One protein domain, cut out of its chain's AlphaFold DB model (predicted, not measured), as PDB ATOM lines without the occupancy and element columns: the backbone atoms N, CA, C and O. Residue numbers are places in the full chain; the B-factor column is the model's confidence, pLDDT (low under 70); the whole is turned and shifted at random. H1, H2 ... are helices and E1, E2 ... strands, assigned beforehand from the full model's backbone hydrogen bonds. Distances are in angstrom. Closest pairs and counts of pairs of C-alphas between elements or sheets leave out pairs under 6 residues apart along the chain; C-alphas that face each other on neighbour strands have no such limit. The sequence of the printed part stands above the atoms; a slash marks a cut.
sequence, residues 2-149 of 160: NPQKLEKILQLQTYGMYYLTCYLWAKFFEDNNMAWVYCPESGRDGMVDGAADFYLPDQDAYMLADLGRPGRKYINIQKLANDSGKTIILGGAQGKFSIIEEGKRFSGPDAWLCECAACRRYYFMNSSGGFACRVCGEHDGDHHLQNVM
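This is residues 2 to 149 of the 160 residues of an uncharacterized protein of Hungatella hathewayi DSM 13479 (UniProt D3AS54). A twisted five-stranded sheet, E1 to E5, forms the core, with the long helix H1 packed along E2 and the short H2 covering the opposite face over E3 and E4. A smaller three-stranded sheet, E7, E6 and E8, is partly face to face with the first in a crossed sandwich, and residues 2 to 10 stick out at the start of the printed part. The printed part has 148 residues, with two named helices and eight named strands in the order H1 E1 E2 H2 E3 E4 E5 E6 E7 E8; its class is mixed. The larger sheet runs E1 E2 E3 E4 E5 and is mixed; the smaller runs E7 E6 E8 and is antiparallel. The whole is compact, with a radius of gyration of the C-alphas of 16.2 A, yet elongated, spanning 61 by 31 by 31 A.

H1, residues 3 to 31, is on the sheet of E1, residues 54 to 56, E2, 61 to 65, E3, 87 to 91, E4, 97 to 101, and E5, 104 to 107. H1 lies over E2 and runs along the strands, at 18 degrees to E2 on the local plane; the closest C-alphas, of Cys 22 and Ala 65, are 6.2 A apart. E1 and E2 form a hairpin, with N 56 and O 61 at 2.8 A. H2, residues 77 to 84, is on the same sheet, at a height over the sheet of 8.2 A; the C-alphas of Ala 81 and Glu 101 are the closest of H2 and E4, 6.2 A apart. With H1 on one face and H2 on the other there are three layers, helices on both faces of a sheet. E2, H2 and E3 make a strand-helix-strand unit, two parallel neighbour strands with a helix between, its crossover right-handed; N 64 and O 89 are 2.8 A apart. E3, E4 and E5 form a meander, each strand the antiparallel neighbour of the one before, with N 100 and O 88 at 2.7 A and N 106 and O 99 at 2.8 A. E6, residues 111 to 116, is the inner strand between E7, 122 to 126, and E8, 145 to 149, with N 112 and O 125 at 2.8 A and N 115 and O 146 at 2.8 A. The strands of the two sheets stand at 74 degrees; Ser 98 of E4 and Ala 111 of E6 have the closest C-alphas of those strands, 5.7 A apart. In H1 and H2 every O i to N i+4 pair is within hydrogen-bond range.

H1 begins at C-alpha 3 (61.737, 41.062, 59.977) and spans 41.9 A. E6 spans 15.7 A, and E8 ends at C-alpha 149 (99.465, 44.479, 78.378).

The C-alphas of Asn 2 and Asp 140, the two farthest apart, are 61.2 A apart. The printed part has no cut. The long links are H1 to E1, E2 to H2 and E7 to E8. No printed residue is under 70 in pLDDT.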
ATOM      1  N   ASN A   2      59.117  37.181  60.297       88.50
ATOM      2  CA  ASN A   2      58.772  38.602  60.480       88.50
ATOM      3  C   ASN A   2      60.063  39.408  60.743       88.50
ATOM      4  O   ASN A   2      60.658  39.195  61.803       88.50
ATOM      5  N   PRO A   3      60.487  40.310  59.835       89.06
ATOM      6  CA  PRO A   3      61.737  41.062  59.977       89.06
ATOM      7  C   PRO A   3      61.833  41.863  61.283       89.06
ATOM      8  O   PRO A   3      62.864  41.830  61.941       89.06
ATOM      9  N   GLN A   4      60.730  42.463  61.741       91.06
ATOM     10  CA  GLN A   4      60.693  43.243  62.988       91.06
ATOM     11  C   GLN A   4      60.946  42.375  64.227       91.06
ATOM     12  O   GLN A   4      61.548  42.810  65.207       91.06
ATOM     13  N   LYS A   5      60.483  41.116  64.203       92.81
ATOM     14  CA  LYS A   5      60.766  40.166  65.290       92.81
ATOM     15  C   LYS A   5      62.242  39.773  65.305       92.81
ATOM     16  O   LYS A   5      62.799  39.628  66.387       92.81
ATOM     17  N   LEU A   6      62.858  39.617  64.131       92.38
ATOM     18  CA  LEU A   6      64.282  39.304  64.010       92.38
ATOM     19  C   LEU A   6      65.154  40.467  64.506       92.38
ATOM     20  O   LEU A   6      66.044  40.240  65.317       92.38
ATOM     21  N   GLU A   7      64.844  41.704  64.112       90.81
ATOM     22  CA  GLU A   7      65.529  42.912  64.604       90.81
ATOM     23  C   GLU A   7      65.470  43.026  66.130       90.81
ATOM     24  O   GLU A   7      66.482  43.289  66.777       90.81
ATOM     25  N   LYS A   8      64.303  42.757  66.728       90.62
ATOM     26  CA  LYS A   8      64.149  42.780  68.186       90.62
ATOM     27  C   LYS A   8      65.006  41.720  68.886       90.62
ATOM     28  O   LYS A   8      65.553  41.992  69.951       90.62
ATOM     29  N   ILE A   9      65.122  40.522  68.311       92.44
ATOM     30  CA  ILE A   9      65.982  39.461  68.859       92.44
ATOM     31  C   ILE A   9      67.452  39.886  68.797       92.44
ATOM     32  O   ILE A   9      68.143  39.787  69.808       92.44
ATOM     33  N   LEU A  10      67.905  40.412  67.655       89.31
ATOM     34  CA  LEU A  10      69.277  40.901  67.488       89.31
ATOM     35  C   LEU A  10      69.597  42.024  68.483       89.31
ATOM     36  O   LEU A  10      70.638  41.993  69.130       89.31
ATOM     37  N   GLN A  11      68.670  42.963  68.682       89.25
ATOM     38  CA  GLN A  11      68.829  44.035  69.664       89.25
ATOM     39  C   GLN A  11      68.982  43.496  71.095       89.25
ATOM     40  O   GLN A  11      69.861  43.942  71.830       89.25
ATOM     41  N   LEU A  12      68.159  42.523  71.498       90.94
ATOM     42  CA  LEU A  12      68.270  41.897  72.819       90.94
ATOM     43  C   LEU A  12      69.591  41.135  72.988       90.94
ATOM     44  O   LEU A  12      70.175  41.173  74.069       90.94
ATOM     45  N   GLN A  13      70.087  40.487  71.929       90.19
ATOM     46  CA  GLN A  13      71.408  39.854  71.936       90.19
ATOM     47  C   GLN A  13      72.520  40.891  72.128       90.19
ATOM     48  O   GLN A  13      73.381  40.695  72.982       90.19
ATOM     49  N   THR A  14      72.472  42.023  71.417       89.38
ATOM     50  CA  THR A  14      73.423  43.131  71.614       89.38
ATOM     51  C   THR A  14      73.400  43.640  73.053       89.38
ATOM     52  O   THR A  14      74.457  43.833  73.648       89.38
ATOM     53  N   TYR A  15      72.214  43.792  73.651       91.56
ATOM     54  CA  TYR A  15      72.090  44.212  75.049       91.56
ATOM     55  C   TYR A  15      72.720  43.197  76.005       91.56
ATOM     56  O   TYR A  15      73.477  43.587  76.891       91.56
ATOM     57  N   GLY A  16      72.462  41.903  75.798       91.25
ATOM     58  CA  GLY A  16      73.090  40.834  76.576       91.25
ATOM     59  C   GLY A  16      74.618  40.882  76.500       91.25
ATOM     60  O   GLY A  16      75.286  40.843  77.530       91.25
ATOM     61  N   MET A  17      75.171  41.053  75.296       92.06
ATOM     62  CA  MET A  17      76.619  41.155  75.094       92.06
ATOM     63  C   MET A  17      77.221  42.411  75.737       92.06
ATOM     64  O   MET A  17      78.305  42.342  76.320       92.06
ATOM     65  N   TYR A  18      76.517  43.546  75.684       93.38
ATOM     66  CA  TYR A  18      76.925  44.776  76.365       93.38
ATOM     67  C   TYR A  18      77.023  44.581  77.886       93.38
ATOM     68  O   TYR A  18      78.063  44.895  78.470       93.38
ATOM     69  N   TYR A  19      75.987  44.027  78.526       93.69
ATOM     70  CA  TYR A  19      76.001  43.817  79.979       93.69
ATOM     71  C   TYR A  19      77.041  42.775  80.399       93.69
ATOM     72  O   TYR A  19      77.712  42.971  81.410       93.69
ATOM     73  N   LEU A  20      77.239  41.721  79.600       94.06
ATOM     74  CA  LEU A  20      78.327  40.767  79.816       94.06
ATOM     75  C   LEU A  20      79.696  41.458  79.749       94.06
ATOM     76  O   LEU A  20      80.544  41.224  80.601       94.06
ATOM     77  N   THR A  21      79.901  42.350  78.780       94.56
ATOM     78  CA  THR A  21      81.159  43.101  78.650       94.56
ATOM     79  C   THR A  21      81.385  44.029  79.837       94.56
ATOM     80  O   THR A  21      82.487  44.061  80.375       94.56
ATOM     81  N   CYS A  22      80.347  44.732  80.300       95.75
ATOM     82  CA  CYS A  22      80.434  45.537  81.519       95.75
ATOM     83  C   CYS A  22      80.815  44.675  82.728       95.75
ATOM     84  O   CYS A  22      81.711  45.041  83.480       95.75
ATOM     85  N   TYR A  23      80.179  43.514  82.890       95.56
ATOM     86  CA  TYR A  23      80.506  42.578  83.962       95.56
ATOM     87  C   TYR A  23      81.973  42.122  83.911       95.56
ATOM     88  O   TYR A  23      82.643  42.131  84.939       95.56
ATOM     89  N   LEU A  24      82.486  41.760  82.731       95.75
ATOM     90  CA  LEU A  24      83.871  41.306  82.578       95.75
ATOM     91  C   LEU A  24      84.882  42.409  82.922       95.75
ATOM     92  O   LEU A  24      85.842  42.143  83.640       95.75
ATOM     93  N   TRP A  25      84.641  43.648  82.484       96.81
ATOM     94  CA  TRP A  25      85.488  44.791  82.848       96.81
ATOM     95  C   TRP A  25      85.416  45.127  84.338       96.81
ATOM     96  O   TRP A  25      86.458  45.295  84.964       96.81
ATOM     97  N   ALA A  26      84.219  45.155  84.930       97.12
ATOM     98  CA  ALA A  26      84.059  45.370  86.369       97.12
ATOM     99  C   ALA A  26      84.795  44.293  87.181       97.12
ATOM    100  O   ALA A  26      85.548  44.611  88.096       97.12
ATOM    101  N   LYS A  27      84.643  43.019  86.797       96.50
ATOM    102  CA  LYS A  27      85.369  41.905  87.413       96.50
ATOM    103  C   LYS A  27      86.882  42.067  87.277       96.50
ATOM    104  O   LYS A  27      87.596  41.842  88.245       96.50
ATOM    105  N   PHE A  28      87.366  42.468  86.105       95.94
ATOM    106  CA  PHE A  28      88.787  42.719  85.894       95.94
ATOM    107  C   PHE A  28      89.316  43.828  86.810       95.94
ATOM    108  O   PHE A  28      90.389  43.671  87.389       95.94
ATOM    109  N   PHE A  29      88.570  44.924  86.982       96.44
ATOM    110  CA  PHE A  29      88.957  45.992  87.903       96.44
ATOM    111  C   PHE A  29      89.018  45.515  89.353       96.44
ATOM    112  O   PHE A  29      90.005  45.794  90.030       96.44
ATOM    113  N   GLU A  30      88.018  44.757  89.804       96.25
ATOM    114  CA  GLU A  30      88.005  44.147  91.140       96.25
ATOM    115  C   GLU A  30      89.197  43.201  91.350       96.25
ATOM    116  O   GLU A  30      89.958  43.360  92.306       96.25
ATOM    117  N   ASP A  31      89.413  42.258  90.425       95.00
ATOM    118  CA  ASP A  31      90.473  41.245  90.518       95.00
ATOM    119  C   ASP A  31      91.884  41.880  90.521       95.00
ATOM    120  O   ASP A  31      92.817  41.310  91.088       95.00
ATOM    121  N   ASN A  32      92.038  43.073  89.934       93.56
ATOM    122  CA  ASN A  32      93.298  43.822  89.867       93.56
ATOM    123  C   ASN A  32      93.358  45.021  90.826       93.56
ATOM    124  O   ASN A  32      94.264  45.851  90.714       93.56
ATOM    125  N   ASN A  33      92.418  45.126  91.774       93.56
ATOM    126  CA  ASN A  33      92.367  46.198  92.770       93.56
ATOM    127  C   ASN A  33      92.460  47.602  92.132       93.56
ATOM    128  O   ASN A  33      93.208  48.470  92.590       93.56
ATOM    129  N   MET A  34      91.739  47.825  91.037       96.38
ATOM    130  CA  MET A  34      91.586  49.139  90.418       96.38
ATOM    131  C   MET A  34      90.332  49.798  90.980       96.38
ATOM    132  O   MET A  34      89.271  49.184  90.977       96.38
ATOM    133  N   ALA A  35      90.418  51.046  91.443       95.81
ATOM    134  CA  ALA A  35      89.223  51.770  91.858       95.81
ATOM    135  C   ALA A  35      88.333  52.069  90.639       95.81
ATOM    136  O   ALA A  35      88.824  52.527  89.601       95.81
ATOM    137  N   TRP A  36      87.025  51.842  90.767       96.81
ATOM    138  CA  TRP A  36      86.057  52.113  89.707       96.81
ATOM    139  C   TRP A  36      84.678  52.488  90.260       96.81
ATOM    140  O   TRP A  36      84.331  52.188  91.401       96.81
ATOM    141  N   VAL A  37      83.880  53.164  89.433       95.56
ATOM    142  CA  VAL A  37      82.483  53.525  89.713       95.56
ATOM    143  C   VAL A  37      81.630  53.184  88.497       95.56
ATOM    144  O   VAL A  37      81.995  53.553  87.381       95.56
ATOM    145  N   TYR A  38      80.482  52.527  88.697       94.62
ATOM    146  CA  TYR A  38      79.493  52.328  87.633       94.62
ATOM    147  C   TYR A  38      78.739  53.633  87.353       94.62
ATOM    148  O   TYR A  38      77.893  54.051  88.145       94.62
ATOM    149  N   CYS A  39      79.034  54.294  86.234       91.81
ATOM    150  CA  CYS A  39      78.485  55.620  85.939       91.81
ATOM    151  C   CYS A  39      76.949  55.662  85.829       91.81
ATOM    152  O   CYS A  39      76.366  56.574  86.422       91.81
ATOM    153  N   PRO A  40      76.268  54.712  85.149       87.00
ATOM    154  CA  PRO A  40      74.823  54.791  84.915       87.00
ATOM    155  C   PRO A  40      73.954  54.914  86.173       87.00
ATOM    156  O   PRO A  40      72.861  55.465  86.092       87.00
ATOM    157  N   GLU A  41      74.435  54.437  87.323       79.62
ATOM    158  CA  GLU A  41      73.707  54.466  88.602       79.62
ATOM    159  C   GLU A  41      74.407  55.319  89.673       79.62
ATOM    160  O   GLU A  41      73.985  55.359  90.824       79.62
ATOM    161  N   SER A  42      75.472  56.032  89.303       78.06
ATOM    162  CA  SER A  42      76.305  56.781  90.254       78.06
ATOM    163  C   SER A  42      75.691  58.095  90.750       78.06
ATOM    164  O   SER A  42      76.209  58.689  91.693       78.06
ATOM    165  N   GLY A  43      74.638  58.592  90.090       75.88
ATOM    166  CA  GLY A  43      74.086  59.929  90.338       75.88
ATOM    167  C   GLY A  43      75.046  61.073  89.982       75.88
ATOM    168  O   GLY A  43      74.814  62.208  90.392       75.88
ATOM    169  N   ARG A  44      76.141  60.786  89.263       80.25
ATOM    170  CA  ARG A  44      77.110  61.789  88.814       80.25
ATOM    171  C   ARG A  44      76.548  62.571  87.635       80.25
ATOM    172  O   ARG A  44      76.111  61.988  86.644       80.25
ATOM    173  N   ASP A  45      76.638  63.892  87.734       71.75
ATOM    174  CA  ASP A  45      76.186  64.815  86.701       71.75
ATOM    175  C   ASP A  45      77.382  65.348  85.907       71.75
ATOM    176  O   ASP A  45      78.172  66.165  86.380       71.75
ATOM    177  N   GLY A  46      77.508  64.877  84.670       77.62
ATOM    178  CA  GLY A  46      78.558  65.285  83.747       77.62
ATOM    179  C   GLY A  46      78.314  64.721  82.353       77.62
ATOM    180  O   GLY A  46      77.738  63.645  82.186       77.62
ATOM    181  N   MET A  47      78.741  65.451  81.319       78.62
ATOM    182  CA  MET A  47      78.568  65.004  79.930       78.62
ATOM    183  C   MET A  47      79.284  63.667  79.671       78.62
ATOM    184  O   MET A  47      78.760  62.822  78.947       78.62
ATOM    185  N   VAL A  48      80.461  63.468  80.278       83.69
ATOM    186  CA  VAL A  48      81.230  62.220  80.159       83.69
ATOM    187  C   VAL A  48      80.626  61.121  81.032       83.69
ATOM    188  O   VAL A  48      80.462  60.009  80.545       83.69
ATOM    189  N   ASP A  49      80.201  61.427  82.262       83.44
ATOM    190  CA  ASP A  49      79.530  60.470  83.156       83.44
ATOM    191  C   ASP A  49      78.251  59.895  82.529       83.44
ATOM    192  O   ASP A  49      78.021  58.687  82.551       83.44
ATOM    193  N   GLY A  50      77.457  60.742  81.865       83.38
ATOM    194  CA  GLY A  50      76.264  60.312  81.140       83.38
ATOM    195  C   GLY A  50      76.565  59.421  79.929       83.38
ATOM    196  O   GLY A  50      75.695  58.666  79.492       83.38
ATOM    197  N   ALA A  51      77.779  59.472  79.383       87.56
ATOM    198  CA  ALA A  51      78.212  58.672  78.240       87.56
ATOM    199  C   ALA A  51      78.902  57.362  78.649       87.56
ATOM    200  O   ALA A  51      78.685  56.328  78.006       87.56
ATOM    201  N   ALA A  52      79.725  57.429  79.692       92.75
ATOM    202  CA  ALA A  52      80.587  56.364  80.168       92.75
ATOM    203  C   ALA A  52      79.810  55.232  80.848       92.75
ATOM    204  O   ALA A  52      78.679  55.395  81.310       92.75
ATOM    205  N   ASP A  53      80.451  54.072  80.893       95.25
ATOM    206  CA  ASP A  53      79.990  52.909  81.643       95.25
ATOM    207  C   ASP A  53      80.723  52.836  82.993       95.25
ATOM    208  O   ASP A  53      80.099  52.542  84.014       95.25
ATOM    209  N   PHE A  54      82.005  53.226  83.022       96.56
ATOM    210  CA  PHE A  54      82.811  53.302  84.240       96.56
ATOM    211  C   PHE A  54      83.607  54.604  84.357       96.56
ATOM    212  O   PHE A  54      84.034  55.179  83.352       96.56
ATOM    213  N   TYR A  55      83.855  55.026  85.594       96.56
ATOM    214  CA  TYR A  55      84.840  56.047  85.952       96.56
ATOM    215  C   TYR A  55      85.948  55.413  86.797       96.56
ATOM    216  O   TYR A  55      85.650  54.665  87.726       96.56
ATOM    217  N   LEU A  56      87.206  55.714  86.474       97.19
ATOM    218  CA  LEU A  56      88.417  55.215  87.126       97.19
ATOM    219  C   LEU A  56      89.077  56.379  87.893       97.19
ATOM    220  O   LEU A  56      89.893  57.100  87.310       97.19
ATOM    221  N   PRO A  57      88.711  56.611  89.170       95.19
ATOM    222  CA  PRO A  57      89.083  57.818  89.911       95.19
ATOM    223  C   PRO A  57      90.588  58.010  90.081       95.19
ATOM    224  O   PRO A  57      91.061  59.137  89.968       95.19
ATOM    225  N   ASP A  58      91.345  56.929  90.284       94.62
ATOM    226  CA  ASP A  58      92.788  56.997  90.553       94.62
ATOM    227  C   ASP A  58      93.606  57.571  89.388       94.62
ATOM    228  O   ASP A  58      94.732  58.002  89.587       94.62
ATOM    229  N   GLN A  59      93.054  57.567  88.175       93.75
ATOM    230  CA  GLN A  59      93.704  58.059  86.957       93.75
ATOM    231  C   GLN A  59      92.839  59.085  86.209       93.75
ATOM    232  O   GLN A  59      93.150  59.439  85.073       93.75
ATOM    233  N   ASP A  60      91.735  59.518  86.833       93.81
ATOM    234  CA  ASP A  60      90.747  60.456  86.287       93.81
ATOM    235  C   ASP A  60      90.306  60.130  84.843       93.81
ATOM    236  O   ASP A  60      90.141  61.007  83.991       93.81
ATOM    237  N   ALA A  61      90.108  58.837  84.569       95.50
ATOM    238  CA  ALA A  61      89.750  58.329  83.247       95.50
ATOM    239  C   ALA A  61      88.342  57.734  83.230       95.50
ATOM    240  O   ALA A  61      87.813  57.284  84.246       95.50
ATOM    241  N   TYR A  62      87.740  57.691  82.046       96.31
ATOM    242  CA  TYR A  62      86.429  57.091  81.825       96.31
ATOM    243  C   TYR A  62      86.541  55.908  80.889       96.31
ATOM    244  O   TYR A  62      87.397  55.884  80.009       96.31
ATOM    245  N   MET A  63      85.642  54.945  81.033       96.19
ATOM    246  CA  MET A  63      85.611  53.779  80.175       96.19
ATOM    247  C   MET A  63      84.222  53.517  79.606       96.19
ATOM    248  O   MET A  63      83.213  53.614  80.308       96.19
ATOM    249  N   LEU A  64      84.183  53.177  78.317       94.75
ATOM    250  CA  LEU A  64      82.996  52.734  77.602       94.75
ATOM    251  C   LEU A  64      83.191  51.289  77.139       94.75
ATOM    252  O   LEU A  64      84.197  50.961  76.509       94.75
ATOM    253  N   ALA A  65      82.188  50.453  77.385       92.31
ATOM    254  CA  ALA A  65      82.090  49.146  76.755       92.31
ATOM    255  C   ALA A  65      81.664  49.326  75.285       92.31
ATOM    256  O   ALA A  65      80.603  49.898  74.989       92.31
ATOM    257  N   ASP A  66      82.486  48.838  74.353       80.38
ATOM    258  CA  ASP A  66      82.350  49.032  72.902       80.38
ATOM    259  C   ASP A  66      81.319  48.080  72.267       80.38
ATOM    260  O   ASP A  66      81.596  47.343  71.326       80.38
ATOM    261  N   LEU A  67      80.110  48.049  72.836       73.12
ATOM    262  CA  LEU A  67      78.965  47.274  72.333       73.12
ATOM    263  C   LEU A  67      77.641  48.049  72.359       73.12
ATOM    264  O   LEU A  67      76.597  47.508  72.002       73.12
ATOM    265  N   GLY A  68      77.687  49.328  72.744       76.44
ATOM    266  CA  GLY A  68      76.530  50.220  72.754       76.44
ATOM    267  C   GLY A  68      75.575  49.959  73.921       76.44
ATOM    268  O   GLY A  68      74.794  49.012  73.914       76.44
ATOM    269  N   ARG A  69      75.578  50.861  74.909       86.25
ATOM    270  CA  ARG A  69      74.635  50.808  76.031       86.25
ATOM    271  C   ARG A  69      73.177  50.931  75.545       86.25
ATOM    272  O   ARG A  69      72.886  51.844  74.763       86.25
ATOM    273  N   PRO A  70      72.242  50.098  76.040       85.94
ATOM    274  CA  PRO A  70      70.818  50.236  75.747       85.94
ATOM    275  C   PRO A  70      70.317  51.660  76.018       85.94
ATOM    276  O   PRO A  70      70.589  52.245  77.064       85.94
ATOM    277  N   GLY A  71      69.606  52.246  75.052       81.62
ATOM    278  CA  GLY A  71      69.066  53.606  75.167       81.62
ATOM    279  C   GLY A  71      70.098  54.742  75.077       81.62
ATOM    280  O   GLY A  71      69.703  55.909  75.073       81.62
ATOM    281  N   ARG A  72      71.402  54.450  74.955       83.56
ATOM    282  CA  ARG A  72      72.432  55.472  74.715       83.56
ATOM    283  C   ARG A  72      72.370  55.917  73.255       83.56
ATOM    284  O   ARG A  72      72.462  55.105  72.338       83.56
ATOM    285  N   LYS A  73      72.202  57.223  73.036       82.00
ATOM    286  CA  LYS A  73      72.283  57.815  71.694       82.00
ATOM    287  C   LYS A  73      73.717  57.735  71.169       82.00
ATOM    288  O   LYS A  73      74.656  57.534  71.934       82.00
ATOM    289  N   TYR A  74      73.876  57.922  69.861       83.62
ATOM    290  CA  TYR A  74      75.195  58.079  69.258       83.62
ATOM    291  C   TYR A  74      75.993  59.175  69.979       83.62
ATOM    292  O   TYR A  74      75.480  60.268  70.224       83.62
ATOM    293  N   ILE A  75      77.250  58.867  70.295       85.56
ATOM    294  CA  ILE A  75      78.201  59.779  70.925       85.56
ATOM    295  C   ILE A  75      79.453  59.790  70.059       85.56
ATOM    296  O   ILE A  75      80.022  58.739  69.765       85.56
ATOM    297  N   ASN A  76      79.902  60.981  69.668       89.88
ATOM    298  CA  ASN A  76      81.219  61.138  69.069       89.88
ATOM    299  C   ASN A  76      82.261  61.140  70.195       89.88
ATOM    300  O   ASN A  76      82.453  62.150  70.867       89.88
ATOM    301  N   ILE A  77      82.899  59.991  70.414       89.06
ATOM    302  CA  ILE A  77      83.778  59.779  71.570       89.06
ATOM    303  C   ILE A  77      85.078  60.585  71.453       89.06
ATOM    304  O   ILE A  77      85.566  61.096  72.453       89.06
ATOM    305  N   GLN A  78      85.607  60.771  70.241       91.38
ATOM    306  CA  GLN A  78      86.790  61.615  70.018       91.38
ATOM    307  C   GLN A  78      86.506  63.067  70.394       91.38
ATOM    308  O   GLN A  78      87.283  63.680  71.121       91.38
ATOM    309  N   LYS A  79      85.354  63.591  69.956       91.25
ATOM    310  CA  LYS A  79      84.898  64.922  70.356       91.25
ATOM    311  C   LYS A  79      84.666  64.996  71.865       91.25
ATOM    312  O   LYS A  79      85.089  65.959  72.484       91.25
ATOM    313  N   LEU A  80      84.042  63.978  72.459       90.25
ATOM    314  CA  LEU A  80      83.807  63.926  73.901       90.25
ATOM    315  C   LEU A  80      85.120  63.992  74.694       90.25
ATOM    316  O   LEU A  80      85.214  64.783  75.629       90.25
ATOM    317  N   ALA A  81      86.130  63.205  74.314       91.69
ATOM    318  CA  ALA A  81      87.451  63.229  74.940       91.69
ATOM    319  C   ALA A  81      88.130  64.598  74.772       91.69
ATOM    320  O   ALA A  81      88.624  65.161  75.742       91.69
ATOM    321  N   ASN A  82      88.096  65.166  73.562       92.81
ATOM    322  CA  ASN A  82      88.684  66.474  73.275       92.81
ATOM    323  C   ASN A  82      88.015  67.611  74.066       92.81
ATOM    324  O   ASN A  82      88.699  68.407  74.698       92.81
ATOM    325  N   ASP A  83      86.683  67.668  74.062       91.69
ATOM    326  CA  ASP A  83      85.919  68.747  74.698       91.69
ATOM    327  C   ASP A  83      85.970  68.661  76.233       91.69
ATOM    328  O   ASP A  83      85.874  69.679  76.914       91.69
ATOM    329  N   SER A  84      86.111  67.452  76.787       90.31
ATOM    330  CA  SER A  84      86.214  67.241  78.238       90.31
ATOM    331  C   SER A  84      87.646  67.266  78.774       90.31
ATOM    332  O   SER A  84      87.829  67.383  79.986       90.31
ATOM    333  N   GLY A  85      88.650  67.110  77.906       91.69
ATOM    334  CA  GLY A  85      90.044  66.898  78.301       91.69
ATOM    335  C   GLY A  85      90.286  65.577  79.040       91.69
ATOM    336  O   GLY A  85      91.341  65.408  79.643       91.69
ATOM    337  N   LYS A  86      89.313  64.654  79.045       92.56
ATOM    338  CA  LYS A  86      89.406  63.382  79.768       92.56
ATOM    339  C   LYS A  86      89.931  62.271  78.877       92.56
ATOM    340  O   LYS A  86      89.567  62.166  77.704       92.56
ATOM    341  N   THR A  87      90.710  61.382  79.481       95.06
ATOM    342  CA  THR A  87      91.080  60.103  78.880       95.06
ATOM    343  C   THR A  87      89.856  59.195  78.832       95.06
ATOM    344  O   THR A  87      89.175  58.994  79.842       95.06
ATOM    345  N   ILE A  88      89.582  58.630  77.657       95.94
ATOM    346  CA  ILE A  88      88.483  57.690  77.448       95.94
ATOM    347  C   ILE A  88      89.030  56.356  76.945       95.94
ATOM    348  O   ILE A  88      89.626  56.286  75.874       95.94
ATOM    349  N   ILE A  89      88.775  55.284  77.684       96.56
ATOM    350  CA  ILE A  89      89.094  53.908  77.303       96.56
ATOM    351  C   ILE A  89      87.875  53.286  76.615       96.56
ATOM    352  O   ILE A  89      86.757  53.343  77.125       96.56
ATOM    353  N   LEU A  90      88.077  52.677  75.451       95.69
ATOM    354  CA  LEU A  90      87.079  51.842  74.784       95.69
ATOM    355  C   LEU A  90      87.459  50.386  74.982       95.69
ATOM    356  O   LEU A  90      88.475  49.973  74.433       95.69
ATOM    357  N   GLY A  91      86.666  49.628  75.737       95.56
ATOM    358  CA  GLY A  91      86.925  48.212  75.997       95.56
ATOM    359  C   GLY A  91      85.939  47.291  75.305       95.56
ATOM    360  O   GLY A  91      84.725  47.468  75.402       95.56
ATOM    361  N   GLY A  92      86.464  46.274  74.639       93.00
ATOM    362  CA  GLY A  92      85.691  45.222  73.993       93.00
ATOM    363  C   GLY A  92      85.404  44.033  74.913       93.00
ATOM    364  O   GLY A  92      85.935  43.917  76.017       93.00
ATOM    365  N   ALA A  93      84.587  43.105  74.412       88.19
ATOM    366  CA  ALA A  93      84.145  41.899  75.123       88.19
ATOM    367  C   ALA A  93      85.255  40.876  75.426       88.19
ATOM    368  O   ALA A  93      85.043  39.969  76.220       88.19
ATOM    369  N   GLN A  94      86.417  40.999  74.782       90.19
ATOM    370  CA  GLN A  94      87.564  40.096  74.950       90.19
ATOM    371  C   GLN A  94      88.667  40.698  75.832       90.19
ATOM    372  O   GLN A  94      89.728  40.102  75.984       90.19
ATOM    373  N   GLY A  95      88.450  41.898  76.373       92.38
ATOM    374  CA  GLY A  95      89.466  42.630  77.126       92.38
ATOM    375  C   GLY A  95      90.375  43.499  76.257       92.38
ATOM    376  O   GLY A  95      91.130  44.290  76.801       92.38
ATOM    377  N   LYS A  96      90.253  43.434  74.924       95.12
ATOM    378  CA  LYS A  96      90.905  44.388  74.014       95.12
ATOM    379  C   LYS A  96      90.435  45.807  74.296       95.12
ATOM    380  O   LYS A  96      89.252  46.016  74.582       95.12
ATOM    381  N   PHE A  97      91.319  46.780  74.142       96.50
ATOM    382  CA  PHE A  97      90.994  48.172  74.387       96.50
ATOM    383  C   PHE A  97      91.726  49.154  73.469       96.50
ATOM    384  O   PHE A  97      92.727  48.857  72.821       96.50
ATOM    385  N   SER A  98      91.188  50.367  73.404       96.44
ATOM    386  CA  SER A  98      91.859  51.529  72.819       96.44
ATOM    387  C   SER A  98      91.698  52.728  73.739       96.44
ATOM    388  O   SER A  98      90.717  52.811  74.477       96.44
ATOM    389  N   ILE A  99      92.649  53.652  73.696       96.69
ATOM    390  CA  ILE A  99      92.659  54.849  74.537       96.69
ATOM    391  C   ILE A  99      92.446  56.059  73.640       96.69
ATOM    392  O   ILE A  99      93.048  56.168  72.575       96.69
ATOM    393  N   ILE A 100      91.569  56.962  74.058       95.38
ATOM    394  CA  ILE A 100      91.331  58.240  73.408       95.38
ATOM    395  C   ILE A 100      91.765  59.338  74.368       95.38
ATOM    396  O   ILE A 100      91.229  59.458  75.468       95.38
ATOM    397  N   GLU A 101      92.727  60.141  73.941       93.12
ATOM    398  CA  GLU A 101      93.288  61.245  74.714       93.12
ATOM    399  C   GLU A 101      93.603  62.393  73.753       93.12
ATOM    400  O   GLU A 101      94.073  62.155  72.640       93.12
ATOM    401  N   GLU A 102      93.250  63.627  74.131       89.12
ATOM    402  CA  GLU A 102      93.416  64.822  73.280       89.12
ATOM    403  C   GLU A 102      92.832  64.654  71.858       89.12
ATOM    404  O   GLU A 102      93.407  65.073  70.853       89.12
ATOM    405  N   GLY A 103      91.694  63.958  71.753       85.50
ATOM    406  CA  GLY A 103      91.021  63.678  70.479       85.50
ATOM    407  C   GLY A 103      91.714  62.642  69.580       85.50
ATOM    408  O   GLY A 103      91.174  62.306  68.523       85.50
ATOM    409  N   LYS A 104      92.864  62.092  69.984       92.25
ATOM    410  CA  LYS A 104      93.590  61.040  69.257       92.25
ATOM    411  C   LYS A 104      93.243  59.670  69.813       92.25
ATOM    412  O   LYS A 104      93.067  59.516  71.015       92.25
ATOM    413  N   ARG A 105      93.157  58.670  68.933       94.75
ATOM    414  CA  ARG A 105      92.937  57.268  69.305       94.75
ATOM    415  C   ARG A 105      94.249  56.494  69.215       94.75
ATOM    416  O   ARG A 105      94.892  56.517  68.172       94.75
ATOM    417  N   PHE A 106      94.561  55.763  70.274       95.62
ATOM    418  CA  PHE A 106      95.677  54.834  70.398       95.62
ATOM    419  C   PHE A 106      95.123  53.415  70.537       95.62
ATOM    420  O   PHE A 106      94.137  53.201  71.249       95.62
ATOM    421  N   SER A 107      95.705  52.444  69.842       94.62
ATOM    422  CA  SER A 107      95.203  51.064  69.794       94.62
ATOM    423  C   SER A 107      96.333  50.068  69.566       94.62
ATOM    424  O   SER A 107      97.382  50.454  69.059       94.62
ATOM    425  N   GLY A 108      96.092  48.793  69.885       93.12
ATOM    426  CA  GLY A 108      97.094  47.736  69.739       93.12
ATOM    427  C   GLY A 108      98.359  48.081  70.531       93.12
ATOM    428  O   GLY A 108      98.236  48.408  71.716       93.12
ATOM    429  N   PRO A 109      99.541  48.134  69.892       92.38
ATOM    430  CA  PRO A 109     100.803  48.389  70.577       92.38
ATOM    431  C   PRO A 109     100.947  49.823  71.101       92.38
ATOM    432  O   PRO A 109     101.938  50.107  71.758       92.38
ATOM    433  N   ASP A 110     100.000  50.726  70.832       94.25
ATOM    434  CA  ASP A 110     100.036  52.112  71.319       94.25
ATOM    435  C   ASP A 110      99.123  52.372  72.527       94.25
ATOM    436  O   ASP A 110      99.143  53.469  73.083       94.25
ATOM    437  N   ALA A 111      98.303  51.396  72.930       96.00
ATOM    438  CA  ALA A 111      97.421  51.494  74.093       96.00
ATOM    439  C   ALA A 111      97.818  50.443  75.121       96.00
ATOM    440  O   ALA A 111      97.811  49.261  74.808       96.00
ATOM    441  N   TRP A 112      98.196  50.861  76.323       95.12
ATOM    442  CA  TRP A 112      98.791  49.990  77.331       95.12
ATOM    443  C   TRP A 112      97.971  50.002  78.615       95.12
ATOM    444  O   TRP A 112      97.392  51.019  79.006       95.12
ATOM    445  N   LEU A 113      97.981  48.862  79.288       95.50
ATOM    446  CA  LEU A 113      97.624  48.702  80.682       95.50
ATOM    447  C   LEU A 113      98.864  48.155  81.382       95.50
ATOM    448  O   LEU A 113      99.365  47.091  81.021       95.50
ATOM    449  N   CYS A 114      99.381  48.886  82.357       94.06
ATOM    450  CA  CYS A 114     100.623  48.541  83.036       94.06
ATOM    451  C   CYS A 114     100.453  48.643  84.549       94.06
ATOM    452  O   CYS A 114      99.633  49.411  85.051       94.06
ATOM    453  N   GLU A 115     101.233  47.850  85.275       94.62
ATOM    454  CA  GLU A 115     101.355  47.924  86.724       94.62
ATOM    455  C   GLU A 115     102.533  48.831  87.087       94.62
ATOM    456  O   GLU A 115     103.642  48.669  86.580       94.62
ATOM    457  N   CYS A 116     102.326  49.774  88.000       94.44
ATOM    458  CA  CYS A 116     103.421  50.573  88.536       94.44
ATOM    459  C   CYS A 116     104.248  49.765  89.548       94.44
ATOM    460  O   CYS A 116     103.711  49.285  90.548       94.44
ATOM    461  N   ALA A 117     105.568  49.696  89.368       94.00
ATOM    462  CA  ALA A 117     106.474  49.022  90.299       94.00
ATOM    463  C   ALA A 117     106.431  49.604  91.727       94.00
ATOM    464  O   ALA A 117     106.593  48.857  92.691       94.00
ATOM    465  N   ALA A 118     106.195  50.915  91.862       93.94
ATOM    466  CA  ALA A 118     106.209  51.614  93.147       93.94
ATOM    467  C   ALA A 118     104.908  51.432  93.942       93.94
ATOM    468  O   ALA A 118     104.948  51.051  95.111       93.94
ATOM    469  N   CYS A 119     103.747  51.682  93.324       93.69
ATOM    470  CA  CYS A 119     102.456  51.607  94.022       93.69
ATOM    471  C   CYS A 119     101.680  50.304  93.790       93.69
ATOM    472  O   CYS A 119     100.656  50.098  94.442       93.69
ATOM    473  N   ARG A 120     102.152  49.430  92.890       94.12
ATOM    474  CA  ARG A 120     101.517  48.148  92.530       94.12
ATOM    475  C   ARG A 120     100.087  48.289  91.995       94.12
ATOM    476  O   ARG A 120      99.286  47.366  92.094       94.12
ATOM    477  N   ARG A 121      99.738  49.466  91.465       94.44
ATOM    478  CA  ARG A 121      98.427  49.735  90.858       94.44
ATOM    479  C   ARG A 121      98.525  49.653  89.346       94.44
ATOM    480  O   ARG A 121      99.489  50.152  88.759       94.44
ATOM    481  N   TYR A 122      97.500  49.065  88.742       95.75
ATOM    482  CA  TYR A 122      97.303  49.087  87.301       95.75
ATOM    483  C   TYR A 122      96.716  50.421  86.840       95.75
ATOM    484  O   TYR A 122      95.849  50.990  87.507       95.75
ATOM    485  N   TYR A 123      97.159  50.908  85.683       95.50
ATOM    486  CA  TYR A 123      96.614  52.107  85.047       95.50
ATOM    487  C   TYR A 123      96.760  52.058  83.526       95.50
ATOM    488  O   TYR A 123      97.635  51.381  82.985       95.50
ATOM    489  N   PHE A 124      95.878  52.779  82.835       95.62
ATOM    490  CA  PHE A 124      95.904  52.882  81.383       95.62
ATOM    491  C   PHE A 124      96.824  54.018  80.946       95.62
ATOM    492  O   PHE A 124      96.830  55.102  81.532       95.62
ATOM    493  N   MET A 125      97.572  53.800  79.872       94.00
ATOM    494  CA  MET A 125      98.393  54.833  79.251       94.00
ATOM    495  C   MET A 125      98.611  54.553  77.765       94.00
ATOM    496  O   MET A 125      98.364  53.451  77.295       94.00
ATOM    497  N   ASN A 126      99.069  55.548  77.013       93.12
ATOM    498  CA  ASN A 126      99.434  55.377  75.609       93.12
ATOM    499  C   ASN A 126     100.938  55.578  75.393       93.12
ATOM    500  O   ASN A 126     101.624  56.157  76.237       93.12
ATOM    501  N   SER A 127     101.420  55.138  74.232       86.81
ATOM    502  CA  SER A 127     102.832  55.199  73.829       86.81
ATOM    503  C   SER A 127     103.393  56.617  73.648       86.81
ATOM    504  O   SER A 127     104.605  56.784  73.550       86.81
ATOM    505  N   SER A 128     102.540  57.646  73.592       84.06
ATOM    506  CA  SER A 128     102.948  59.051  73.423       84.06
ATOM    507  C   SER A 128     103.019  59.836  74.740       84.06
ATOM    508  O   SER A 128     103.404  61.005  74.731       84.06
ATOM    509  N   GLY A 129     102.620  59.230  75.861       74.00
ATOM    510  CA  GLY A 129     102.604  59.877  77.169       74.00
ATOM    511  C   GLY A 129     103.987  59.971  77.813       74.00
ATOM    512  O   GLY A 129     104.936  59.301  77.420       74.00
ATOM    513  N   GLY A 130     104.093  60.766  78.877       78.25
ATOM    514  CA  GLY A 130     105.331  60.917  79.646       78.25
ATOM    515  C   GLY A 130     105.671  59.732  80.552       78.25
ATOM    516  O   GLY A 130     106.372  59.946  81.519       78.25
ATOM    517  N   PHE A 131     105.124  58.535  80.323       83.12
ATOM    518  CA  PHE A 131     105.275  57.307  81.130       83.12
ATOM    519  C   PHE A 131     104.906  57.360  82.621       83.12
ATOM    520  O   PHE A 131     104.716  56.302  83.205       83.12
ATOM    521  N   ALA A 132     104.719  58.534  83.225       90.25
ATOM    522  CA  ALA A 132     104.434  58.676  84.649       90.25
ATOM    523  C   ALA A 132     103.211  57.859  85.099       90.25
ATOM    524  O   ALA A 132     102.176  57.815  84.422       90.25
ATOM    525  N   CYS A 133     103.316  57.259  86.284       92.75
ATOM    526  CA  CYS A 133     102.215  56.542  86.898       92.75
ATOM    527  C   CYS A 133     101.049  57.490  87.172       92.75
ATOM    528  O   CYS A 133     101.160  58.411  87.980       92.75
ATOM    529  N   ARG A 134      99.893  57.222  86.554       91.06
ATOM    530  CA  ARG A 134      98.695  58.060  86.723       91.06
ATOM    531  C   ARG A 134      98.098  58.001  88.131       91.06
ATOM    532  O   ARG A 134      97.302  58.868  88.458       91.06
ATOM    533  N   VAL A 135      98.504  57.020  88.945       92.56
ATOM    534  CA  VAL A 135      97.984  56.799  90.304       92.56
ATOM    535  C   VAL A 135      98.863  57.439  91.379       92.56
ATOM    536  O   VAL A 135      98.357  58.156  92.236       92.56
ATOM    537  N   CYS A 136     100.179  57.189  91.362       93.25
ATOM    538  CA  CYS A 136     101.094  57.696  92.398       93.25
ATOM    539  C   CYS A 136     102.071  58.777  91.917       93.25
ATOM    540  O   CYS A 136     102.803  59.325  92.736       93.25
ATOM    541  N   GLY A 137     102.107  59.080  90.616       90.94
ATOM    542  CA  GLY A 137     102.993  60.090  90.032       90.94
ATOM    543  C   GLY A 137     104.455  59.666  89.869       90.94
ATOM    544  O   GLY A 137     105.261  60.485  89.434       90.94
ATOM    545  N   GLU A 138     104.806  58.416  90.199       91.00
ATOM    546  CA  GLU A 138     106.163  57.885  90.000       91.00
ATOM    547  C   GLU A 138     106.570  57.980  88.528       91.00
ATOM    548  O   GLU A 138     105.752  57.738  87.638       91.00
ATOM    549  N   HIS A 139     107.830  58.326  88.272       88.25
ATOM    550  CA  HIS A 139     108.338  58.503  86.921       88.25
ATOM    551  C   HIS A 139     109.831  58.170  86.845       88.25
ATOM    552  O   HIS A 139     110.674  58.936  87.310       88.25
ATOM    553  N   ASP A 140     110.149  57.066  86.173       83.62
ATOM    554  CA  ASP A 140     111.513  56.648  85.825       83.62
ATOM    555  C   ASP A 140     111.534  56.105  84.388       83.62
ATOM    556  O   ASP A 140     111.753  54.917  84.148       83.62
ATOM    557  N   GLY A 141     111.144  56.955  83.426       81.50
ATOM    558  CA  GLY A 141     110.906  56.512  82.048       81.50
ATOM    559  C   GLY A 141     109.914  55.347  82.013       81.50
ATOM    560  O   GLY A 141     108.926  55.359  82.742       81.50
ATOM    561  N   ASP A 142     110.193  54.313  81.225       77.88
ATOM    562  CA  ASP A 142     109.425  53.065  81.190       77.88
ATOM    563  C   ASP A 142     109.903  52.005  82.206       77.88
ATOM    564  O   ASP A 142     109.230  50.995  82.396       77.88
ATOM    565  N   HIS A 143     111.010  52.225  82.925       82.50
ATOM    566  CA  HIS A 143     111.602  51.221  83.825       82.50
ATOM    567  C   HIS A 143     110.734  50.875  85.041       82.50
ATOM    568  O   HIS A 143     110.858  49.793  85.619       82.50
ATOM    569  N   HIS A 144     109.847  51.786  85.440       83.69
ATOM    570  CA  HIS A 144     108.898  51.560  86.527       83.69
ATOM    571  C   HIS A 144     107.626  50.821  86.076       83.69
ATOM    572  O   HIS A 144     106.777  50.513  86.919       83.69
ATOM    573  N   LEU A 145     107.481  50.536  84.776       89.38
ATOM    574  CA  LEU A 145     106.352  49.797  84.224       89.38
ATOM    575  C   LEU A 145     106.589  48.291  84.341       89.38
ATOM    576  O   LEU A 145     107.604  47.757  83.902       89.38
ATOM    577  N   GLN A 146     105.619  47.592  84.914       91.94
ATOM    578  CA  GLN A 146     105.597  46.138  85.027       91.94
ATOM    579  C   GLN A 146     104.326  45.580  84.389       91.94
ATOM    580  O   GLN A 146     103.340  46.296  84.232       91.94
ATOM    581  N   ASN A 147     104.349  44.292  84.028       90.69
ATOM    582  CA  ASN A 147     103.177  43.557  83.535       90.69
ATOM    583  C   ASN A 147     102.398  44.315  82.440       90.69
ATOM    584  O   ASN A 147     101.182  44.476  82.533       90.69
ATOM    585  N   VAL A 148     103.123  44.826  81.438       92.06
ATOM    586  CA  VAL A 148     102.547  45.609  80.337       92.06
ATOM    587  C   VAL A 148     101.694  44.705  79.453       92.06
ATOM    588  O   VAL A 148     102.184  43.707  78.928       92.06
ATOM    589  N   MET A 149     100.430  45.088  79.288       93.50
ATOM    590  CA  MET A 149      99.465  44.479  78.378       93.50
ATOM    591  C   MET A 149      99.059  45.516  77.330       93.50
ATOM    592  O   MET A 149      98.715  46.651  77.670       93.50
TER     593      MET A 149